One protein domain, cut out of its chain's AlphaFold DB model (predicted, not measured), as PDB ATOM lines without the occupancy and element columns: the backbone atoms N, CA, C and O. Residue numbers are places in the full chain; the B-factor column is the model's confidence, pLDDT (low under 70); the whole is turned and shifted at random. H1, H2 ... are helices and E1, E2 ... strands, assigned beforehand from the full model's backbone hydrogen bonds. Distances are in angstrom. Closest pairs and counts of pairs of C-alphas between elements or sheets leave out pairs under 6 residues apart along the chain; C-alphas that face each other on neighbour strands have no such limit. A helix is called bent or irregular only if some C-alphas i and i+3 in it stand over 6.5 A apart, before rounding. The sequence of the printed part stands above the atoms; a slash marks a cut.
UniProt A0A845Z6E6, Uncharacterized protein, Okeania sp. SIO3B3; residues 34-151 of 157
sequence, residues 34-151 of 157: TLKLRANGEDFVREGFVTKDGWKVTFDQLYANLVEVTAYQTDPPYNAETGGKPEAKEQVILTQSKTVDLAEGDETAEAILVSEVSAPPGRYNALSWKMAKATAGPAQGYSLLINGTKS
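What this domain is: This is residues 34 to 151 of the 157 residues of an uncharacterized protein of Okeania sp. SIO3B3 (UniProt A0A845Z6E6). One long, twisted sheet is built along the bent strand E2, with E3 on one side of it and E5 and E6 on the other; a small two-stranded sheet, E1 and E4, covers part of it, making an uneven, partial sandwich. The half of E2 that pairs with E6 runs on beyond the small sheet, and the short helix H1 only grazes the large one. The printed part has 118 residues and is mostly strand, with one named helix and six named strands in the order E1 H1 E2 E3 E4 E5 E6; the neighbours in both sheets are antiparallel. It is elongated, spanning 50 by 32 by 27 A, and only just loose, close to compact, with a radius of gyration of the C-alphas of 16.5 A.

Where its parts are: E2, residues 56 to 74, measures 42.1 A from C-alpha 56 at (-64.683, 40.403, 18.422) to C-alpha 74 at (-26.432, 45.120, 1.538), and bends by 75 degrees at residue 67. E3, residues 88 to 101, measures 29.7 A and bends by 66 degrees at residue 97. E5 is residues 126 to 130, 14.1 A, and E6 is residues 144 to 151, 22.4 A, ending at (-67.643, 36.352, 20.005). The small sheet has E1, residues 34 to 39, 16.5 A, and E4, residues 112 to 119, 19.7 A. H1, residues 42 to 46, measures 7.0 A.

How they stand to each other: E2 and E3 form a hairpin, with N 66 and O 98 2.9 A apart. On the other side of E2, pairing is staggered: E6 is beside residues 56 to 64, with N 58 and O 149 at 2.9 A, and E5 beside residues 67 to 72, with N 70 and O 128 at 2.9 A. In the small sheet, N 37 and O 115 are 2.9 A apart. The two sheets form a sandwich, two sheets face to face, 9.5 A centre to centre where they face each other, their strands at 21 degrees. The closest C-alphas of E3 and E4 are those of Leu 94 and Ser 115, 6.3 A. E4 and E6 are apart. H1 only grazes the large sheet with residues 44 to 46; the closest C-alphas of H1 and E2 are those of Val 45 and Phe 59, 6.0 A. In H1, 0 of 1 O i to N i+4 pairs and 2 of 2 O i to N i+3 pairs are within hydrogen-bond range.

The domain as a whole: The two C-alphas farthest apart are those of Asp 53 and Pro 120, 50.4 A. The printed part has no cut. The links E2 to E3 and E5 to E6 are long, 13 residues each. Mean pLDDT of the printed part is 94.5, and no printed residue is under 70.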
ATOM      1  N   THR A  34     -23.123  40.460  18.495       97.31
ATOM      2  CA  THR A  34     -24.252  39.540  18.656       97.31
ATOM      3  C   THR A  34     -25.438  40.034  17.845       97.31
ATOM      4  O   THR A  34     -25.917  41.147  18.067       97.31
ATOM      5  N   LEU A  35     -25.940  39.194  16.944       97.50
ATOM      6  CA  LEU A  35     -27.146  39.459  16.173       97.50
ATOM      7  C   LEU A  35     -28.308  38.647  16.754       97.50
ATOM      8  O   LEU A  35     -28.211  37.427  16.905       97.50
ATOM      9  N   LYS A  36     -29.404  39.332  17.096       97.94
ATOM     10  CA  LYS A  36     -30.600  38.731  17.701       97.94
ATOM     11  C   LYS A  36     -31.773  38.810  16.734       97.94
ATOM     12  O   LYS A  36     -32.099  39.891  16.250       97.94
ATOM     13  N   LEU A  37     -32.431  37.680  16.500       97.44
ATOM     14  CA  LEU A  37     -33.707  37.623  15.798       97.44
ATOM     15  C   LEU A  37     -34.834  37.710  16.822       97.44
ATOM     16  O   LEU A  37     -34.914  36.867  17.720       97.44
ATOM     17  N   ARG A  38     -35.722  38.691  16.669       96.50
ATOM     18  CA  ARG A  38     -36.951  38.793  17.457       96.50
ATOM     19  C   ARG A  38     -38.182  38.787  16.559       96.50
ATOM     20  O   ARG A  38     -38.101  39.225  15.415       96.50
ATOM     21  N   ALA A  39     -39.295  38.284  17.078       94.75
ATOM     22  CA  ALA A  39     -40.581  38.247  16.389       94.75
ATOM     23  C   ALA A  39     -41.710  38.698  17.326       94.75
ATOM     24  O   ALA A  39     -41.662  38.452  18.529       94.75
ATOM     25  N   ASN A  40     -42.731  39.344  16.777       91.50
ATOM     26  CA  ASN A  40     -43.952  39.719  17.480       91.50
ATOM     27  C   ASN A  40     -45.152  39.578  16.533       91.50
ATOM     28  O   ASN A  40     -44.999  39.683  15.318       91.50
ATOM     29  N   GLY A  41     -46.339  39.333  17.085       87.88
ATOM     30  CA  GLY A  41     -47.592  39.284  16.323       87.88
ATOM     31  C   GLY A  41     -48.242  40.648  16.076       87.88
ATOM     32  O   GLY A  41     -49.383  40.688  15.630       87.88
ATOM     33  N   GLU A  42     -47.547  41.747  16.384       87.62
ATOM     34  CA  GLU A  42     -48.142  43.087  16.521       87.62
ATOM     35  C   GLU A  42     -49.323  43.118  17.515       87.62
ATOM     36  O   GLU A  42     -49.661  42.119  18.161       87.62
ATOM     37  N   ASP A  43     -49.942  44.287  17.660       85.19
ATOM     38  CA  ASP A  43     -51.052  44.490  18.597       85.19
ATOM     39  C   ASP A  43     -52.278  43.665  18.178       85.19
ATOM     40  O   ASP A  43     -52.986  43.117  19.017       85.19
ATOM     41  N   PHE A  44     -52.479  43.444  16.873       86.38
ATOM     42  CA  PHE A  44     -53.617  42.684  16.342       86.38
ATOM     43  C   PHE A  44     -53.718  41.254  16.864       86.38
ATOM     44  O   PHE A  44     -54.825  40.733  17.016       86.38
ATOM     45  N   VAL A  45     -52.583  40.593  17.086       90.69
ATOM     46  CA  VAL A  45     -52.580  39.209  17.563       90.69
ATOM     47  C   VAL A  45     -52.799  39.157  19.076       90.69
ATOM     48  O   VAL A  45     -53.443  38.226  19.550       90.69
ATOM     49  N   ARG A  46     -52.340  40.168  19.821       87.56
ATOM     50  CA  ARG A  46     -52.423  40.212  21.291       87.56
ATOM     51  C   ARG A  46     -53.741  40.787  21.801       87.56
ATOM     52  O   ARG A  46     -54.382  40.193  22.659       87.56
ATOM     53  N   GLU A  47     -54.171  41.906  21.235       89.12
ATOM     54  CA  GLU A  47     -55.421  42.586  21.597       89.12
ATOM     55  C   GLU A  47     -56.635  41.957  20.895       89.12
ATOM     56  O   GLU A  47     -57.782  42.041  21.356       89.12
ATOM     57  N   GLY A  48     -56.389  41.300  19.758       90.69
ATOM     58  CA  GLY A  48     -57.436  40.907  18.831       90.69
ATOM     59  C   GLY A  48     -57.977  42.103  18.045       90.69
ATOM     60  O   GLY A  48     -57.396  43.184  18.003       90.69
ATOM     61  N   PHE A  49     -59.114  41.918  17.378       92.62
ATOM     62  CA  PHE A  49     -59.770  43.008  16.651       92.62
ATOM     63  C   PHE A  49     -61.274  42.784  16.501       92.62
ATOM     64  O   PHE A  49     -61.789  41.681  16.690       92.62
ATOM     65  N   VAL A  50     -61.989  43.852  16.135       93.44
ATOM     66  CA  VAL A  50     -63.413  43.793  15.791       93.44
ATOM     67  C   VAL A  50     -63.578  43.852  14.276       93.44
ATOM     68  O   VAL A  50     -63.092  44.767  13.615       93.44
ATOM     69  N   THR A  51     -64.265  42.865  13.708       92.56
ATOM     70  CA  THR A  51     -64.575  42.825  12.277       92.56
ATOM     71  C   THR A  51     -65.660  43.841  11.911       92.56
ATOM     72  O   THR A  51     -66.432  44.299  12.753       92.56
ATOM     73  N   LYS A  52     -65.786  44.165  10.617       93.75
ATOM     74  CA  LYS A  52     -66.806  45.111  10.116       93.75
ATOM     75  C   LYS A  52     -68.249  44.685  10.416       93.75
ATOM     76  O   LYS A  52     -69.121  45.538  10.520       93.75
ATOM     77  N   ASP A  53     -68.504  43.386  10.551       92.50
ATOM     78  CA  ASP A  53     -69.799  42.800  10.917       92.50
ATOM     79  C   ASP A  53     -69.984  42.618  12.440       92.50
ATOM     80  O   ASP A  53     -70.976  42.037  12.887       92.50
ATOM     81  N   GLY A  54     -69.067  43.169  13.245       92.44
ATOM     82  CA  GLY A  54     -69.213  43.322  14.691       92.44
ATOM     83  C   GLY A  54     -68.774  42.118  15.523       92.44
ATOM     84  O   GLY A  54     -69.196  41.996  16.672       92.44
ATOM     85  N   TRP A  55     -67.955  41.215  14.977       93.75
ATOM     86  CA  TRP A  55     -67.370  40.126  15.759       93.75
ATOM     87  C   TRP A  55     -66.081  40.579  16.418       93.75
ATOM     88  O   TRP A  55     -65.179  41.056  15.737       93.75
ATOM     89  N   LYS A  56     -65.966  40.356  17.727       94.75
ATOM     90  CA  LYS A  56     -64.683  40.403  18.422       94.75
ATOM     91  C   LYS A  56     -63.947  39.091  18.158       94.75
ATOM     92  O   LYS A  56     -64.479  38.024  18.469       94.75
ATOM     93  N   VAL A  57     -62.747  39.182  17.600       94.25
ATOM     94  CA  VAL A  57     -61.832  38.067  17.345       94.25
ATOM     95  C   VAL A  57     -60.645  38.199  18.289       94.25
ATOM     96  O   VAL A  57     -60.068  39.276  18.381       94.25
ATOM     97  N   THR A  58     -60.297  37.120  18.981       94.06
ATOM     98  CA  THR A  58     -59.104  37.009  19.830       94.06
ATOM     99  C   THR A  58     -58.299  35.784  19.418       94.06
ATOM    100  O   THR A  58     -58.863  34.818  18.897       94.06
ATOM    101  N   PHE A  59     -56.992  35.811  19.652       94.56
ATOM    102  CA  PHE A  59     -56.092  34.717  19.303       94.56
ATOM    103  C   PHE A  59     -55.555  34.079  20.578       94.56
ATOM    104  O   PHE A  59     -54.979  34.758  21.418       94.56
ATOM    105  N   ASP A  60     -55.779  32.776  20.720       93.56
ATOM    106  CA  ASP A  60     -55.307  31.995  21.862       93.56
ATOM    107  C   ASP A  60     -53.914  31.412  21.590       93.56
ATOM    108  O   ASP A  60     -53.141  31.217  22.522       93.56
ATOM    109  N   GLN A  61     -53.613  31.088  20.326       95.31
ATOM    110  CA  GLN A  61     -52.270  30.773  19.829       95.31
ATOM    111  C   GLN A  61     -52.132  31.228  18.376       95.31
ATOM    112  O   GLN A  61     -53.057  31.067  17.571       95.31
ATOM    113  N   LEU A  62     -50.942  31.685  17.996       96.12
ATOM    114  CA  LEU A  62     -50.609  31.950  16.602       96.12
ATOM    115  C   LEU A  62     -49.195  31.468  16.296       96.12
ATOM    116  O   LEU A  62     -48.218  32.195  16.428       96.12
ATOM    117  N   TYR A  63     -49.082  30.227  15.836       97.56
ATOM    118  CA  TYR A  63     -47.791  29.628  15.536       97.56
ATOM    119  C   TYR A  63     -47.335  29.934  14.113       97.56
ATOM    120  O   TYR A  63     -48.016  29.572  13.153       97.56
ATOM    121  N   ALA A  64     -46.133  30.489  13.976       97.19
ATOM    122  CA  ALA A  64     -45.432  30.674  12.711       97.19
ATOM    123  C   ALA A  64     -44.157  29.821  12.681       97.19
ATOM    124  O   ALA A  64     -43.319  29.919  13.579       97.19
ATOM    125  N   ASN A  65     -43.991  28.988  11.648       97.81
ATOM    126  CA  ASN A  65     -42.765  28.218  11.452       97.81
ATOM    127  C   ASN A  65     -41.822  28.916  10.466       97.81
ATOM    128  O   ASN A  65     -42.001  28.839   9.249       97.81
ATOM    129  N   LEU A  66     -40.805  29.577  11.016       97.19
ATOM    130  CA  LEU A  66     -39.788  30.311  10.275       97.19
ATOM    131  C   LEU A  66     -38.629  29.374   9.938       97.19
ATOM    132  O   LEU A  66     -38.050  28.762  10.835       97.19
ATOM    133  N   VAL A  67     -38.267  29.274   8.660       97.44
ATOM    134  CA  VAL A  67     -37.120  28.469   8.216       97.44
ATOM    135  C   VAL A  67     -36.159  29.285   7.368       97.44
ATOM    136  O   VAL A  67     -36.568  30.219   6.678       97.44
ATOM    137  N   GLU A  68     -34.882  28.906   7.425       97.06
ATOM    138  CA  GLU A  68     -33.782  29.552   6.696       97.06
ATOM    139  C   GLU A  68     -33.736  31.079   6.890       97.06
ATOM    140  O   GLU A  68     -33.524  31.837   5.939       97.06
ATOM    141  N   VAL A  69     -33.955  31.549   8.122       98.00
ATOM    142  CA  VAL A  69     -33.951  32.987   8.397       98.00
ATOM    143  C   VAL A  69     -32.527  33.505   8.252       98.00
ATOM    144  O   VAL A  69     -31.639  33.089   8.997       98.00
ATOM    145  N   THR A  70     -32.313  34.405   7.299       98.06
ATOM    146  CA  THR A  70     -30.991  34.922   6.940       98.06
ATOM    147  C   THR A  70     -31.018  36.441   6.950       98.06
ATOM    148  O   THR A  70     -31.880  37.052   6.320       98.06
ATOM    149  N   ALA A  71     -30.078  37.051   7.666       97.94
ATOM    150  CA  ALA A  71     -29.868  38.491   7.667       97.94
ATOM    151  C   ALA A  71     -28.714  38.859   6.737       97.94
ATOM    152  O   ALA A  71     -27.724  38.132   6.653       97.94
ATOM    153  N   TYR A  72     -28.827  40.011   6.080       97.56
ATOM    154  CA  TYR A  72     -27.865  40.480   5.090       97.56
ATOM    155  C   TYR A  72     -27.419  41.904   5.384       97.56
ATOM    156  O   TYR A  72     -28.228  42.747   5.781       97.56
ATOM    157  N   GLN A  73     -26.142  42.169   5.126       96.94
ATOM    158  CA  GLN A  73     -25.631  43.521   4.946       96.94
ATOM    159  C   GLN A  73     -25.566  43.805   3.442       96.94
ATOM    160  O   GLN A  73     -24.787  43.171   2.722       96.94
ATOM    161  N   THR A  74     -26.391  44.729   2.954       95.94
ATOM    162  CA  THR A  74     -26.432  45.120   1.538       95.94
ATOM    163  C   THR A  74     -26.015  46.573   1.359       95.94
ATOM    164  O   THR A  74     -26.292  47.427   2.205       95.94
ATOM    165  N   ASP A  75     -25.374  46.857   0.232       93.12
ATOM    166  CA  ASP A  75     -25.077  48.214  -0.220       93.12
ATOM    167  C   ASP A  75     -25.088  48.222  -1.762       93.12
ATOM    168  O   ASP A  75     -24.208  47.595  -2.362       93.12
ATOM    169  N   PRO A  76     -26.099  48.849  -2.393       92.06
ATOM    170  CA  PRO A  76     -27.103  49.728  -1.780       92.06
ATOM    171  C   PRO A  76     -28.077  49.001  -0.822       92.06
ATOM    172  O   PRO A  76     -28.194  47.770  -0.855       92.06
ATOM    173  N   PRO A  77     -28.782  49.732   0.068       91.69
ATOM    174  CA  PRO A  77     -29.823  49.143   0.904       91.69
ATOM    175  C   PRO A  77     -30.875  48.396   0.079       91.69
ATOM    176  O   PRO A  77     -31.256  48.848  -1.001       91.69
ATOM    177  N   TYR A  78     -31.344  47.255   0.588       93.44
ATOM    178  CA  TYR A  78     -32.342  46.439  -0.099       93.44
ATOM    179  C   TYR A  78     -33.632  47.223  -0.360       93.44
ATOM    180  O   TYR A  78     -34.207  47.823   0.549       93.44
ATOM    181  N   ASN A  79     -34.103  47.177  -1.606       91.69
ATOM    182  CA  ASN A  79     -35.366  47.774  -2.010       91.69
ATOM    183  C   ASN A  79     -36.467  46.703  -2.040       91.69
ATOM    184  O   ASN A  79     -36.555  45.907  -2.976       91.69
ATOM    185  N   ALA A  80     -37.319  46.703  -1.015       89.31
ATOM    186  CA  ALA A  80     -38.423  45.757  -0.899       89.31
ATOM    187  C   ALA A  80     -39.536  45.984  -1.943       89.31
ATOM    188  O   ALA A  80     -40.203  45.023  -2.318       89.31
ATOM    189  N   GLU A  81     -39.697  47.206  -2.463       91.88
ATOM    190  CA  GLU A  81     -40.732  47.549  -3.456       91.88
ATOM    191  C   GLU A  81     -40.461  46.905  -4.818       91.88
ATOM    192  O   GLU A  81     -41.373  46.473  -5.519       91.88
ATOM    193  N   THR A  82     -39.185  46.812  -5.201       90.62
ATOM    194  CA  THR A  82     -38.776  46.119  -6.431       90.62
ATOM    195  C   THR A  82     -38.719  44.603  -6.256       90.62
ATOM    196  O   THR A  82     -38.703  43.866  -7.242       90.62
ATOM    197  N   GLY A  83     -38.685  44.131  -5.006       86.44
ATOM    198  CA  GLY A  83     -38.512  42.727  -4.660       86.44
ATOM    199  C   GLY A  83     -37.159  42.157  -5.103       86.44
ATOM    200  O   GLY A  83     -36.192  42.878  -5.342       86.44
ATOM    201  N   GLY A  84     -37.088  40.828  -5.206       88.56
ATOM    202  CA  GLY A  84     -35.873  40.103  -5.590       88.56
ATOM    203  C   GLY A  84     -35.018  39.655  -4.402       88.56
ATOM    204  O   GLY A  84     -35.355  39.888  -3.240       88.56
ATOM    205  N   LYS A  85     -33.926  38.943  -4.701       89.81
ATOM    206  CA  LYS A  85     -32.987  38.455  -3.680       89.81
ATOM    207  C   LYS A  85     -32.041  39.587  -3.255       89.81
ATOM    208  O   LYS A  85     -31.557  40.286  -4.140       89.81
ATOM    209  N   PRO A  86     -31.739  39.741  -1.954       92.81
ATOM    210  CA  PRO A  86     -30.746  40.709  -1.498       92.81
ATOM    211  C   PRO A  86     -29.364  40.446  -2.113       92.81
ATOM    212  O   PRO A  86     -28.870  39.318  -2.074       92.81
ATOM    213  N   GLU A  87     -28.728  41.488  -2.649       91.62
ATOM    214  CA  GLU A  87     -27.320  41.462  -3.056       91.62
ATOM    215  C   GLU A  87     -26.453  41.814  -1.845       91.62
ATOM    216  O   GLU A  87     -26.381  42.967  -1.415       91.62
ATOM    217  N   ALA A  88     -25.854  40.796  -1.233       93.69
ATOM    218  CA  ALA A  88     -25.227  40.919   0.075       93.69
ATOM    219  C   ALA A  88     -23.701  40.978  -0.005       93.69
ATOM    220  O   ALA A  88     -23.072  40.185  -0.705       93.69
ATOM    221  N   LYS A  89     -23.112  41.879   0.784       94.81
ATOM    222  CA  LYS A  89     -21.677  41.874   1.104       94.81
ATOM    223  C   LYS A  89     -21.361  40.865   2.209       94.81
ATOM    224  O   LYS A  89     -20.300  40.257   2.192       94.81
ATOM    225  N   GLU A  90     -22.299  40.687   3.138       95.94
ATOM    226  CA  GLU A  90     -22.211  39.765   4.271       95.94
ATOM    227  C   GLU A  90     -23.582  39.130   4.532       95.94
ATOM    228  O   GLU A  90     -24.612  39.794   4.368       95.94
ATOM    229  N   GLN A  91     -23.608  37.863   4.954       96.88
ATOM    230  CA  GLN A  91     -24.849  37.153   5.266       96.88
ATOM    231  C   GLN A  91     -24.682  36.209   6.456       96.88
ATOM    232  O   GLN A  91     -23.704  35.475   6.565       96.88
ATOM    233  N   VAL A  92     -25.684  36.178   7.331       97.88
ATOM    234  CA  VAL A  92     -25.678  35.334   8.530       97.88
ATOM    235  C   VAL A  92     -26.995  34.583   8.628       97.88
ATOM    236  O   VAL A  92     -28.068  35.188   8.630       97.88
ATOM    237  N   ILE A  93     -26.916  33.255   8.737       97.75
ATOM    238  CA  ILE A  93     -28.090  32.430   9.022       97.75
ATOM    239  C   ILE A  93     -28.396  32.527  10.518       97.75
ATOM    240  O   ILE A  93     -27.611  32.095  11.357       97.75
ATOM    241  N   LEU A  94     -29.560  33.085  10.835       98.06
ATOM    242  CA  LEU A  94     -30.047  33.296  12.193       98.06
ATOM    243  C   LEU A  94     -30.716  32.048  12.762       98.06
ATOM    244  O   LEU A  94     -30.599  31.776  13.955       98.06
ATOM    245  N   THR A  95     -31.443  31.295  11.937       96.56
ATOM    246  CA  THR A  95     -32.026  30.009  12.330       96.56
ATOM    247  C   THR A  95     -32.339  29.148  11.110       96.56
ATOM    248  O   THR A  95     -32.765  29.644  10.068       96.56
ATOM    249  N   GLN A  96     -32.137  27.838  11.248       95.94
ATOM    250  CA  GLN A  96     -32.498  26.861  10.220       95.94
ATOM    251  C   GLN A  96     -34.005  26.586  10.216       95.94
ATOM    252  O   GLN A  96     -34.619  26.514   9.156       95.94
ATOM    253  N   SER A  97     -34.601  26.438  11.399       95.56
ATOM    254  CA  SER A  97     -36.032  26.198  11.580       95.56
ATOM    255  C   SER A  97     -36.426  26.513  13.018       95.56
ATOM    256  O   SER A  97     -35.800  26.016  13.959       95.56
ATOM    257  N   LYS A  98     -37.459  27.334  13.202       96.62
ATOM    258  CA  LYS A  98     -38.016  27.666  14.511       96.62
ATOM    259  C   LYS A  98     -39.506  27.970  14.387       96.62
ATOM    260  O   LYS A  98     -39.905  28.885  13.673       96.62
ATOM    261  N   THR A  99     -40.316  27.226  15.134       97.31
ATOM    262  CA  THR A  99     -41.718  27.584  15.376       97.31
ATOM    263  C   THR A  99     -41.796  28.556  16.553       97.31
ATOM    264  O   THR A  99     -41.170  28.314  17.587       97.31
ATOM    265  N   VAL A 100     -42.538  29.647  16.376       96.44
ATOM    266  CA  VAL A 100     -42.741  30.722  17.360       96.44
ATOM    267  C   VAL A 100     -44.239  30.933  17.547       96.44
ATOM    268  O   VAL A 100     -44.957  30.941  16.548       96.44
ATOM    269  N   ASP A 101     -44.706  31.099  18.785       96.25
ATOM    270  CA  ASP A 101     -46.079  31.529  19.069       96.25
ATOM    271  C   ASP A 101     -46.135  33.057  19.154       96.25
ATOM    272  O   ASP A 101     -45.692  33.656  20.122       96.25
ATOM    273  N   LEU A 102     -46.652  33.705  18.118       95.69
ATOM    274  CA  LEU A 102     -46.746  35.160  18.034       95.69
ATOM    275  C   LEU A 102     -47.826  35.751  18.953       95.69
ATOM    276  O   LEU A 102     -47.840  36.968  19.138       95.69
ATOM    277  N   ALA A 103     -48.700  34.910  19.516       94.56
ATOM    278  CA  ALA A 103     -49.658  35.293  20.550       94.56
ATOM    279  C   ALA A 103     -49.079  35.156  21.970       94.56
ATOM    280  O   ALA A 103     -49.781  35.414  22.943       94.56
ATOM    281  N   GLU A 104     -47.809  34.758  22.111       92.19
ATOM    282  CA  GLU A 104     -47.161  34.659  23.415       92.19
ATOM    283  C   GLU A 104     -46.981  36.045  24.062       92.19
ATOM    284  O   GLU A 104     -46.428  36.982  23.468       92.19
ATOM    285  N   GLY A 105     -47.414  36.135  25.320       88.88
ATOM    286  CA  GLY A 105     -47.367  37.348  26.127       88.88
ATOM    287  C   GLY A 105     -48.658  38.168  26.079       88.88
ATOM    288  O   GLY A 105     -49.586  37.870  25.335       88.88
ATOM    289  N   ASP A 106     -48.722  39.194  26.924       86.94
ATOM    290  CA  ASP A 106     -49.814  40.167  26.929       86.94
ATOM    291  C   ASP A 106     -49.541  41.337  25.965       86.94
ATOM    292  O   ASP A 106     -48.524  41.374  25.267       86.94
ATOM    293  N   GLU A 107     -50.450  42.313  25.942       84.31
ATOM    294  CA  GLU A 107     -50.376  43.540  25.134       84.31
ATOM    295  C   GLU A 107     -49.049  44.305  25.327       84.31
ATOM    296  O   GLU A 107     -48.573  44.972  24.413       84.31
ATOM    297  N   THR A 108     -48.391  44.155  26.481       87.81
ATOM    298  CA  THR A 108     -47.147  44.854  26.838       87.81
ATOM    299  C   THR A 108     -45.890  43.993  26.732       87.81
ATOM    300  O   THR A 108     -44.785  44.477  26.993       87.81
ATOM    301  N   ALA A 109     -46.022  42.719  26.354       89.62
ATOM    302  CA  ALA A 109     -44.895  41.801  26.320       89.62
ATOM    303  C   ALA A 109     -43.819  42.242  25.314       89.62
ATOM    304  O   ALA A 109     -44.103  42.767  24.237       89.62
ATOM    305  N   GLU A 110     -42.552  41.972  25.617       92.62
ATOM    306  CA  GLU A 110     -41.482  42.205  24.647       92.62
ATOM    307  C   GLU A 110     -41.652  41.337  23.388       92.62
ATOM    308  O   GLU A 110     -42.368  40.331  23.375       92.62
ATOM    309  N   ALA A 111     -40.951  41.705  22.314       94.12
ATOM    310  CA  ALA A 111     -40.808  40.827  21.162       94.12
ATOM    311  C   ALA A 111     -40.048  39.547  21.554       94.12
ATOM    312  O   ALA A 111     -39.018  39.598  22.236       94.12
ATOM    313  N   ILE A 112     -40.531  38.407  21.072       94.50
ATOM    314  CA  ILE A 112     -40.052  37.067  21.408       94.50
ATOM    315  C   ILE A 112     -38.659  36.862  20.820       94.50
ATOM    316  O   ILE A 112     -38.451  37.077  19.626       94.50
ATOM    317  N   LEU A 113     -37.699  36.422  21.638       96.56
ATOM    318  CA  LEU A 113     -36.358  36.067  21.167       96.56
ATOM    319  C   LEU A 113     -36.393  34.718  20.436       96.56
ATOM    320  O   LEU A 113     -36.610  33.670  21.039       96.56
ATOM    321  N   VAL A 114     -36.151  34.746  19.127       96.75
ATOM    322  CA  VAL A 114     -36.198  33.566  18.251       96.75
ATOM    323  C   VAL A 114     -34.836  32.879  18.189       96.75
ATOM    324  O   VAL A 114     -34.760  31.652  18.285       96.75
ATOM    325  N   SER A 115     -33.767  33.663  18.025       97.81
ATOM    326  CA  SER A 115     -32.386  33.179  18.013       97.81
ATOM    327  C   SER A 115     -31.372  34.286  18.305       97.81
ATOM    328  O   SER A 115     -31.670  35.478  18.213       97.81
ATOM    329  N   GLU A 116     -30.157  33.869  18.656       97.94
ATOM    330  CA  GLU A 116     -29.016  34.731  18.942       97.94
ATOM    331  C   GLU A 116     -27.751  34.065  18.396       97.94
ATOM    332  O   GLU A 116     -27.509  32.888  18.667       97.94
ATOM    333  N   VAL A 117     -26.972  34.792  17.592       97.69
ATOM    334  CA  VAL A 117     -25.757  34.273  16.946       97.69
ATOM    335  C   VAL A 117     -24.636  35.310  16.966       97.69
ATOM    336  O   VAL A 117     -24.888  36.517  16.968       97.69
ATOM    337  N   SER A 118     -23.389  34.838  16.948       97.06
ATOM    338  CA  SER A 118     -22.230  35.697  16.686       97.06
ATOM    339  C   SER A 118     -22.222  36.109  15.214       97.06
ATOM    340  O   SER A 118     -22.477  35.276  14.342       97.06
ATOM    341  N   ALA A 119     -21.955  37.383  14.937       96.88
ATOM    342  CA  ALA A 119     -21.991  37.937  13.589       96.88
ATOM    343  C   ALA A 119     -20.876  38.973  13.384       96.88
ATOM    344  O   ALA A 119     -20.542  39.698  14.329       96.88
ATOM    345  N   PRO A 120     -20.317  39.087  12.166       96.12
ATOM    346  CA  PRO A 120     -19.443  40.197  11.819       96.12
ATOM    347  C   PRO A 120     -20.104  41.552  12.112       96.12
ATOM    348  O   PRO A 120     -21.325  41.694  11.970       96.12
ATOM    349  N   PRO A 121     -19.321  42.560  12.519       95.12
ATOM    350  CA  PRO A 121     -19.847  43.897  12.734       95.12
ATOM    351  C   PRO A 121     -20.393  44.479  11.424       95.12
ATOM    352  O   PRO A 121     -19.928  44.160  10.329       95.12
ATOM    353  N   GLY A 122     -21.404  45.337  11.538       93.62
ATOM    354  CA  GLY A 122     -21.997  46.040  10.403       93.62
ATOM    355  C   GLY A 122     -23.513  46.178  10.501       93.62
ATOM    356  O   GLY A 122     -24.141  45.784  11.486       93.62
ATOM    357  N   ARG A 123     -24.110  46.792   9.473       94.44
ATOM    358  CA  ARG A 123     -25.547  47.081   9.432       94.44
ATOM    359  C   ARG A 123     -26.277  46.021   8.618       94.44
ATOM    360  O   ARG A 123     -26.270  46.057   7.392       94.44
ATOM    361  N   TYR A 124     -26.960  45.123   9.316       96.44
ATOM    362  CA  TYR A 124     -27.886  44.180   8.699       96.44
ATOM    363  C   TYR A 124     -29.198  44.902   8.374       96.44
ATOM    364  O   TYR A 124     -29.942  45.292   9.271       96.44
ATOM    365  N   ASN A 125     -29.442  45.149   7.090       95.19
ATOM    366  CA  ASN A 125     -30.537  45.975   6.569       95.19
ATOM    367  C   ASN A 125     -31.508  45.199   5.667       95.19
ATOM    368  O   ASN A 125     -32.423  45.793   5.102       95.19
ATOM    369  N   ALA A 126     -31.335  43.883   5.553       96.12
ATOM    370  CA  ALA A 126     -32.284  43.001   4.894       96.12
ATOM    371  C   ALA A 126     -32.402  41.669   5.638       96.12
ATOM    372  O   ALA A 126     -31.443  41.183   6.240       96.12
ATOM    373  N   LEU A 127     -33.591  41.076   5.566       95.69
ATOM    374  CA  LEU A 127     -33.928  39.789   6.162       95.69
ATOM    375  C   LEU A 127     -34.690  38.961   5.126       95.69
ATOM    376  O   LEU A 127     -35.577  39.476   4.450       95.69
ATOM    377  N   SER A 128     -34.367  37.678   5.017       96.25
ATOM    378  CA  SER A 128     -35.166  36.709   4.272       96.25
ATOM    379  C   SER A 128     -35.522  35.537   5.173       96.25
ATOM    380  O   SER A 128     -34.805  35.221   6.123       96.25
ATOM    381  N   TRP A 129     -36.655  34.909   4.892       96.75
ATOM    382  CA  TRP A 129     -37.096  33.684   5.544       96.75
ATOM    383  C   TRP A 129     -38.037  32.932   4.608       96.75
ATOM    384  O   TRP A 129     -38.532  33.471   3.613       96.75
ATOM    385  N   LYS A 130     -38.313  31.675   4.939       96.38
ATOM    386  CA  LYS A 130     -39.365  30.878   4.311       96.38
ATOM    387  C   LYS A 130     -40.345  30.390   5.372       96.38
ATOM    388  O   LYS A 130     -40.019  30.294   6.553       96.38
ATOM    389  N   MET A 131     -41.538  30.027   4.912       96.19
ATOM    390  CA  MET A 131     -42.624  29.486   5.730       96.19
ATOM    391  C   MET A 131     -42.913  28.041   5.309       96.19
ATOM    392  O   MET A 131     -43.888  27.758   4.605       96.19
ATOM    393  N   ALA A 132     -42.031  27.116   5.686       96.81
ATOM    394  CA  ALA A 132     -42.250  25.688   5.465       96.81
ATOM    395  C   ALA A 132     -43.128  25.093   6.573       96.81
ATOM    396  O   ALA A 132     -43.177  25.617   7.685       96.81
ATOM    397  N   LYS A 133     -43.791  23.970   6.286       98.12
ATOM    398  CA  LYS A 133     -44.571  23.247   7.296       98.12
ATOM    399  C   LYS A 133     -43.666  22.803   8.443       98.12
ATOM    400  O   LYS A 133     -42.597  22.247   8.190       98.12
ATOM    401  N   ALA A 134     -44.110  23.001   9.681       97.31
ATOM    402  CA  ALA A 134     -43.395  22.491  10.839       97.31
ATOM    403  C   ALA A 134     -43.356  20.957  10.805       97.31
ATOM    404  O   ALA A 134     -44.346  20.295  10.475       97.31
ATOM    405  N   THR A 135     -42.208  20.383  11.153       96.56
ATOM    406  CA  THR A 135     -42.006  18.927  11.197       96.56
ATOM    407  C   THR A 135     -42.390  18.316  12.545       96.56
ATOM    408  O   THR A 135     -42.567  17.105  12.626       96.56
ATOM    409  N   ALA A 136     -42.542  19.143  13.582       95.19
ATOM    410  CA  ALA A 136     -42.901  18.751  14.940       95.19
ATOM    411  C   ALA A 136     -43.553  19.925  15.697       95.19
ATOM    412  O   ALA A 136     -43.553  21.059  15.218       95.19
ATOM    413  N   GLY A 137     -44.065  19.648  16.899       95.44
ATOM    414  CA  GLY A 137     -44.641  20.652  17.798       95.44
ATOM    415  C   GLY A 137     -46.107  20.999  17.496       95.44
ATOM    416  O   GLY A 137     -46.730  20.359  16.648       95.44
ATOM    417  N   PRO A 138     -46.673  22.012  18.179       94.50
ATOM    418  CA  PRO A 138     -48.096  22.360  18.083       94.50
ATOM    419  C   PRO A 138     -48.577  22.712  16.668       94.50
ATOM    420  O   PRO A 138     -49.743  22.512  16.348       94.50
ATOM    421  N   ALA A 139     -47.678  23.200  15.810       97.00
ATOM    422  CA  ALA A 139     -47.967  23.550  14.422       97.00
ATOM    423  C   ALA A 139     -47.590  22.451  13.410       97.00
ATOM    424  O   ALA A 139     -47.535  22.728  12.212       97.00
ATOM    425  N   GLN A 140     -47.288  21.221  13.851       97.81
ATOM    426  CA  GLN A 140     -46.841  20.139  12.967       97.81
ATOM    427  C   GLN A 140     -47.779  19.960  11.763       97.81
ATOM    428  O   GLN A 140     -48.987  19.795  11.906       97.81
ATOM    429  N   GLY A 141     -47.204  19.965  10.557       97.81
ATOM    430  CA  GLY A 141     -47.945  19.862   9.298       97.81
ATOM    431  C   GLY A 141     -48.451  21.195   8.733       97.81
ATOM    432  O   GLY A 141     -48.932  21.216   7.596       97.81
ATOM    433  N   TYR A 142     -48.273  22.304   9.454       97.94
ATOM    434  CA  TYR A 142     -48.699  23.647   9.063       97.94
ATOM    435  C   TYR A 142     -47.513  24.619   9.032       97.94
ATOM    436  O   TYR A 142     -46.578  24.506   9.821       97.94
ATOM    437  N   SER A 143     -47.526  25.570   8.093       97.38
ATOM    438  CA  SER A 143     -46.564  26.689   8.091       97.38
ATOM    439  C   SER A 143     -47.004  27.810   9.036       97.38
ATOM    440  O   SER A 143     -46.174  28.509   9.610       97.38
ATOM    441  N   LEU A 144     -48.321  27.962   9.183       96.94
ATOM    442  CA  LEU A 144     -48.989  28.899  10.069       96.94
ATOM    443  C   LEU A 144     -50.187  28.167  10.686       96.94
ATOM    444  O   LEU A 144     -50.977  27.578   9.943       96.94
ATOM    445  N   LEU A 145     -50.314  28.183  12.011       97.25
ATOM    446  CA  LEU A 145     -51.478  27.657  12.724       97.25
ATOM    447  C   LEU A 145     -52.054  28.763  13.599       97.25
ATOM    448  O   LEU A 145     -51.357  29.305  14.450       97.25
ATOM    449  N   ILE A 146     -53.326  29.080  13.381       96.06
ATOM    450  CA  ILE A 146     -54.049  30.115  14.116       96.06
ATOM    451  C   ILE A 146     -55.141  29.419  14.918       96.06
ATOM    452  O   ILE A 146     -56.008  28.761  14.340       96.06
ATOM    453  N   ASN A 147     -55.094  29.574  16.235       95.44
ATOM    454  CA  ASN A 147     -56.145  29.158  17.146       95.44
ATOM    455  C   ASN A 147     -56.699  30.402  17.836       95.44
ATOM    456  O   ASN A 147     -55.945  31.213  18.369       95.44
ATOM    457  N   GLY A 148     -58.010  30.580  17.799       94.50
ATOM    458  CA  GLY A 148     -58.624  31.780  18.331       94.50
ATOM    459  C   GLY A 148     -60.124  31.654  18.470       94.50
ATOM    460  O   GLY A 148     -60.762  30.752  17.918       94.50
ATOM    461  N   THR A 149     -60.687  32.611  19.189       94.75
ATOM    462  CA  THR A 149     -62.102  32.656  19.521       94.75
ATOM    463  C   THR A 149     -62.750  33.854  18.841       94.75
ATOM    464  O   THR A 149     -62.179  34.940  18.755       94.75
ATOM    465  N   LYS A 150     -63.988  33.674  18.368       94.12
ATOM    466  CA  LYS A 150     -64.844  34.787  17.956       94.12
ATOM    467  C   LYS A 150     -66.075  34.865  18.841       94.12
ATOM    468  O   LYS A 150     -66.726  33.857  19.107       94.12
ATOM    469  N   SER A 151     -66.426  36.074  19.249       93.56
ATOM    470  CA  SER A 151     -67.643  36.352  20.005       93.56
ATOM    471  C   SER A 151     -68.355  37.558  19.416       93.56
ATOM    472  O   SER A 151     -67.735  38.474  18.875       93.56
TER     473      SER A 151